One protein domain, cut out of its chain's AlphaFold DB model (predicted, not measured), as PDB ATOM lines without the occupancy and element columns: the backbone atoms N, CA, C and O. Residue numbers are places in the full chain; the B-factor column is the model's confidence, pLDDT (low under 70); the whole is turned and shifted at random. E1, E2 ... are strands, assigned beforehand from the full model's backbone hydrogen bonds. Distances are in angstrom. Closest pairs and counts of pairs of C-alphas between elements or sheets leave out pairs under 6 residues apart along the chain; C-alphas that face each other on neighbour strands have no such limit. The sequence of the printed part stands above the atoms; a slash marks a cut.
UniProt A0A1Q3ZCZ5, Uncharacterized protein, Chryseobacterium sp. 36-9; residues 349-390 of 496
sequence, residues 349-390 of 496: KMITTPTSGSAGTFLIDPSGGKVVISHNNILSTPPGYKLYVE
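AT A GLANCE: This is residues 349 to 390 of the 496 residues of an uncharacterized protein of Chryseobacterium sp. 36-9 (UniProt A0A1Q3ZCZ5). A single small, nearly flat sheet of four strands, with the loop of residues 376 to 380 passing over one face and the E1 to E2 loop reaching beyond one end. The order is E1, E2, E3, E4, mixed; E1, E2 and E3 form a meander, each strand the antiparallel neighbour of the one before. The printed part has 42 residues, 18 in the four strands, class all strand with no named helix. It is only just compact, close to loose, with a radius of gyration of the C-alphas of 10.6 A and spans of 34 by 16 by 10 A.

HOW THE PARTS SIT: Inner strands E2, residues 360 to 365, and E3, residues 370 to 374, form an antiparallel hairpin at 172 degrees, with N 363 and O 372 2.9 A apart, within hydrogen-bond range. Edge strand E1, residues 349 to 352, forms a hairpin with E2, N 350 to O 362 being 2.8 A. Edge strand E4, residues 387 to 389, is parallel to E3, N 388 to O 371 being 2.9 A.

IN THESE COORDINATES: E1 begins at C-alpha 349 (30.498, -34.202, -48.169). E2 is 15.9 A long, E3 13.1 A, E1 9.8 A and E4 6.7 A, ending at C-alpha 389 (26.789, -48.383, -48.090).

THE WHOLE: The C-alphas of Thr 355 and Gly 384 are farthest apart, 34.9 A. The printed part has no cut. The E3 to E4 link is long; pLDDT is under 70 at residues 351 to 358 and 366 to 368.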
ATOM      1  N   LYS A 349      30.157 -33.434 -49.369       71.25
ATOM      2  CA  LYS A 349      30.498 -34.202 -48.169       71.25
ATOM      3  C   LYS A 349      29.703 -33.667 -46.986       71.25
ATOM      4  O   LYS A 349      29.978 -32.574 -46.497       71.25
ATOM      5  N   MET A 350      28.742 -34.447 -46.513       75.56
ATOM      6  CA  MET A 350      28.051 -34.199 -45.252       75.56
ATOM      7  C   MET A 350      28.704 -35.077 -44.189       75.56
ATOM      8  O   MET A 350      28.711 -36.300 -44.322       75.56
ATOM      9  N   ILE A 351      29.284 -34.448 -43.167       69.19
ATOM     10  CA  ILE A 351      29.844 -35.138 -42.005       69.19
ATOM     11  C   ILE A 351      28.949 -34.815 -40.824       69.19
ATOM     12  O   ILE A 351      28.821 -33.649 -40.451       69.19
ATOM     13  N   THR A 352      28.343 -35.833 -40.231       66.56
ATOM     14  CA  THR A 352      27.683 -35.692 -38.939       66.56
ATOM     15  C   THR A 352      28.677 -36.122 -37.875       66.56
ATOM     16  O   THR A 352      29.125 -37.264 -37.858       66.56
ATOM     17  N   THR A 353      29.076 -35.205 -37.000       63.97
ATOM     18  CA  THR A 353      29.839 -35.539 -35.793       63.97
ATOM     19  C   THR A 353      28.841 -35.680 -34.649       63.97
ATOM     20  O   THR A 353      28.403 -34.657 -34.117       63.97
ATOM     21  N   PRO A 354      28.399 -36.901 -34.307       61.44
ATOM     22  CA  PRO A 354      27.446 -37.079 -33.224       61.44
ATOM     23  C   PRO A 354      28.100 -36.745 -31.876       61.44
ATOM     24  O   PRO A 354      29.322 -36.782 -31.730       61.44
ATOM     25  N   THR A 355      27.281 -36.447 -30.867       58.41
ATOM     26  CA  THR A 355      27.741 -36.253 -29.481       58.41
ATOM     27  C   THR A 355      28.303 -37.541 -28.861       58.41
ATOM     28  O   THR A 355      29.041 -37.481 -27.879       58.41
ATOM     29  N   SER A 356      28.002 -38.701 -29.452       55.41
ATOM     30  CA  SER A 356      28.595 -40.007 -29.157       55.41
ATOM     31  C   SER A 356      28.589 -40.907 -30.408       55.41
ATOM     32  O   SER A 356      27.638 -40.886 -31.186       55.41
ATOM     33  N   GLY A 357      29.648 -41.702 -30.613       63.69
ATOM     34  CA  GLY A 357      29.799 -42.601 -31.773       63.69
ATOM     35  C   GLY A 357      30.701 -42.063 -32.895       63.69
ATOM     36  O   GLY A 357      31.256 -40.970 -32.799       63.69
ATOM     37  N   SER A 358      30.885 -42.862 -33.950       69.50
ATOM     38  CA  SER A 358      31.688 -42.492 -35.125       69.50
ATOM     39  C   SER A 358      30.949 -41.497 -36.020       69.50
ATOM     40  O   SER A 358      29.725 -41.540 -36.138       69.50
ATOM     41  N   ALA A 359      31.693 -40.600 -36.670       70.25
ATOM     42  CA  ALA A 359      31.112 -39.605 -37.559       70.25
ATOM     43  C   ALA A 359      30.526 -40.254 -38.822       70.25
ATOM     44  O   ALA A 359      31.235 -40.945 -39.553       70.25
ATOM     45  N   GLY A 360      29.251 -39.992 -39.106       75.31
ATOM     46  CA  GLY A 360      28.616 -40.425 -40.346       75.31
ATOM     47  C   GLY A 360      29.091 -39.565 -41.514       75.31
ATOM     48  O   GLY A 360      29.205 -38.346 -41.398       75.31
ATOM     49  N   THR A 361      29.366 -40.190 -42.652       81.19
ATOM     50  CA  THR A 361      29.727 -39.531 -43.906       81.19
ATOM     51  C   THR A 361      28.730 -39.917 -44.988       81.19
ATOM     52  O   THR A 361      28.600 -41.091 -45.337       81.19
ATOM     53  N   PHE A 362      28.080 -38.908 -45.564       86.38
ATOM     54  CA  PHE A 362      27.414 -39.004 -46.858       86.38
ATOM     55  C   PHE A 362      28.233 -38.209 -47.875       86.38
ATOM     56  O   PHE A 362      28.410 -36.997 -47.729       86.38
ATOM     57  N   LEU A 363      28.769 -38.897 -48.878       81.88
ATOM     58  CA  LEU A 363      29.597 -38.311 -49.926       81.88
ATOM     59  C   LEU A 363      28.934 -38.526 -51.285       81.88
ATOM     60  O   LEU A 363      28.644 -39.664 -51.647       81.88
ATOM     61  N   ILE A 364      28.772 -37.453 -52.055       82.81
ATOM     62  CA  ILE A 364      28.511 -37.520 -53.496       82.81
ATOM     63  C   ILE A 364      29.780 -37.076 -54.217       82.81
ATOM     64  O   ILE A 364      30.137 -35.902 -54.142       82.81
ATOM     65  N   ASP A 365      30.438 -38.004 -54.910       73.81
ATOM     66  CA  ASP A 365      31.600 -37.732 -55.755       73.81
ATOM     67  C   ASP A 365      31.137 -37.405 -57.191       73.81
ATOM     68  O   ASP A 365      30.433 -38.209 -57.828       73.81
ATOM     69  N   PRO A 366      31.505 -36.222 -57.719       65.06
ATOM     70  CA  PRO A 366      31.102 -35.773 -59.046       65.06
ATOM     71  C   PRO A 366      31.708 -36.611 -60.179       65.06
ATOM     72  O   PRO A 366      31.168 -36.619 -61.290       65.06
ATOM     73  N   SER A 367      32.780 -37.361 -59.911       63.97
ATOM     74  CA  SER A 367      33.397 -38.304 -60.843       63.97
ATOM     75  C   SER A 367      32.501 -39.533 -61.050       63.97
ATOM     76  O   SER A 367      32.616 -40.571 -60.396       63.97
ATOM     77  N   GLY A 368      31.555 -39.415 -61.984       66.19
ATOM     78  CA  GLY A 368      30.708 -40.529 -62.423       66.19
ATOM     79  C   GLY A 368      29.441 -40.768 -61.593       66.19
ATOM     80  O   GLY A 368      28.754 -41.772 -61.832       66.19
ATOM     81  N   GLY A 369      29.105 -39.846 -60.680       73.81
ATOM     82  CA  GLY A 369      27.887 -39.886 -59.861       73.81
ATOM     83  C   GLY A 369      27.948 -40.960 -58.779       73.81
ATOM     84  O   GLY A 369      27.020 -41.759 -58.651       73.81
ATOM     85  N   LYS A 370      29.076 -41.026 -58.071       84.69
ATOM     86  CA  LYS A 370      29.323 -42.016 -57.024       84.69
ATOM     87  C   LYS A 370      28.787 -41.516 -55.683       84.69
ATOM     88  O   LYS A 370      28.924 -40.340 -55.369       84.69
ATOM     89  N   VAL A 371      28.205 -42.408 -54.892       89.81
ATOM     90  CA  VAL A 371      27.637 -42.117 -53.574       89.81
ATOM     91  C   VAL A 371      28.224 -43.076 -52.546       89.81
ATOM     92  O   VAL A 371      28.232 -44.290 -52.762       89.81
ATOM     93  N   VAL A 372      28.702 -42.536 -51.427       88.81
ATOM     94  CA  VAL A 372      29.207 -43.311 -50.289       88.81
ATOM     95  C   VAL A 372      28.439 -42.930 -49.030       88.81
ATOM     96  O   VAL A 372      28.332 -41.748 -48.702       88.81
ATOM     97  N   ILE A 373      27.938 -43.941 -48.323       91.19
ATOM     98  CA  ILE A 373      27.336 -43.838 -46.993       91.19
ATOM     99  C   ILE A 373      28.190 -44.698 -46.061       91.19
ATOM    100  O   ILE A 373      28.243 -45.913 -46.233       91.19
ATOM    101  N   SER A 374      28.921 -44.078 -45.136       86.94
ATOM    102  CA  SER A 374      29.849 -44.785 -44.236       86.94
ATOM    103  C   SER A 374      30.021 -44.053 -42.910       86.94
ATOM    104  O   SER A 374      29.628 -42.893 -42.799       86.94
ATOM    105  N   HIS A 375      30.637 -44.686 -41.917       82.06
ATOM    106  CA  HIS A 375      31.052 -44.041 -40.666       82.06
ATOM    107  C   HIS A 375      32.568 -44.135 -40.405       82.06
ATOM    108  O   HIS A 375      33.059 -43.633 -39.394       82.06
ATOM    109  N   ASN A 376      33.328 -44.758 -41.314       73.88
ATOM    110  CA  ASN A 376      34.773 -44.989 -41.187       73.88
ATOM    111  C   ASN A 376      35.636 -44.150 -42.151       73.88
ATOM    112  O   ASN A 376      36.728 -44.562 -42.536       73.88
ATOM    113  N   ASN A 377      35.174 -42.957 -42.547       70.62
ATOM    114  CA  ASN A 377      35.880 -42.081 -43.497       70.62
ATOM    115  C   ASN A 377      36.207 -42.761 -44.842       70.62
ATOM    116  O   ASN A 377      37.237 -42.474 -45.455       70.62
ATOM    117  N   ILE A 378      35.337 -43.643 -45.334       76.06
ATOM    118  CA  ILE A 378      35.476 -44.203 -46.679       76.06
ATOM    119  C   ILE A 378      35.081 -43.106 -47.675       76.06
ATOM    120  O   ILE A 378      33.974 -42.572 -47.623       76.06
ATOM    121  N   LEU A 379      36.009 -42.721 -48.556       74.94
ATOM    122  CA  LEU A 379      35.853 -41.565 -49.456       74.94
ATOM    123  C   LEU A 379      35.655 -41.944 -50.927       74.94
ATOM    124  O   LEU A 379      35.662 -41.071 -51.791       74.94
ATOM    125  N   SER A 380      35.509 -43.227 -51.241       83.25
ATOM    126  CA  SER A 380      35.309 -43.678 -52.614       83.25
ATOM    127  C   SER A 380      34.527 -44.981 -52.670       83.25
ATOM    128  O   SER A 380      34.525 -45.778 -51.733       83.25
ATOM    129  N   THR A 381      33.846 -45.198 -53.793       87.06
ATOM    130  CA  THR A 381      33.243 -46.495 -54.088       87.06
ATOM    131  C   THR A 381      34.308 -47.470 -54.598       87.06
ATOM    132  O   THR A 381      35.227 -47.045 -55.316       87.06
ATOM    133  N   PRO A 382      34.170 -48.778 -54.316       85.31
ATOM    134  CA  PRO A 382      34.968 -49.796 -54.985       85.31
ATOM    135  C   PRO A 382      34.833 -49.705 -56.520       85.31
ATOM    136  O   PRO A 382      33.790 -49.265 -57.026       85.31
ATOM    137  N   PRO A 383      35.862 -50.110 -57.290       84.44
ATOM    138  CA  PRO A 383      35.800 -50.111 -58.750       84.44
ATOM    139  C   PRO A 383      34.555 -50.839 -59.272       84.44
ATOM    140  O   PRO A 383      34.215 -51.914 -58.794       84.44
ATOM    141  N   GLY A 384      33.865 -50.247 -60.250       84.19
ATOM    142  CA  GLY A 384      32.646 -50.813 -60.844       84.19
ATOM    143  C   GLY A 384      31.331 -50.430 -60.152       84.19
ATOM    144  O   GLY A 384      30.274 -50.582 -60.763       84.19
ATOM    145  N   TYR A 385      31.371 -49.848 -58.948       87.31
ATOM    146  CA  TYR A 385      30.168 -49.490 -58.190       87.31
ATOM    147  C   TYR A 385      29.940 -47.977 -58.134       87.31
ATOM    148  O   TYR A 385      30.874 -47.186 -57.986       87.31
ATOM    149  N   LYS A 386      28.668 -47.569 -58.232       89.19
ATOM    150  CA  LYS A 386      28.240 -46.169 -58.067       89.19
ATOM    151  C   LYS A 386      27.673 -45.858 -56.685       89.19
ATOM    152  O   LYS A 386      27.646 -44.697 -56.318       89.19
ATOM    153  N   LEU A 387      27.236 -46.856 -55.925       91.31
ATOM    154  CA  LEU A 387      26.726 -46.687 -54.567       91.31
ATOM    155  C   LEU A 387      27.445 -47.681 -53.658       91.31
ATOM    156  O   LEU A 387      27.484 -48.868 -53.974       91.31
ATOM    157  N   TYR A 388      27.995 -47.193 -52.552       90.81
ATOM    158  CA  TYR A 388      28.548 -48.014 -51.481       90.81
ATOM    159  C   TYR A 388      27.915 -47.595 -50.151       90.81
ATOM    160  O   TYR A 388      27.878 -46.407 -49.831       90.81
ATOM    161  N   VAL A 389      27.405 -48.574 -49.405       92.12
ATOM    162  CA  VAL A 389      26.789 -48.383 -48.090       92.12
ATOM    163  C   VAL A 389      27.478 -49.338 -47.123       92.12
ATOM    164  O   VAL A 389      27.361 -50.553 -47.278       92.12
ATOM    165  N   GLU A 390      28.233 -48.786 -46.177       89.56
ATOM    166  CA  GLU A 390      28.817 -49.541 -45.064       89.56
ATOM    167  C   GLU A 390      27.688 -50.122 -44.192       89.56
ATOM    168  O   GLU A 390      26.626 -49.515 -44.075       89.56
TER     169      GLU A 390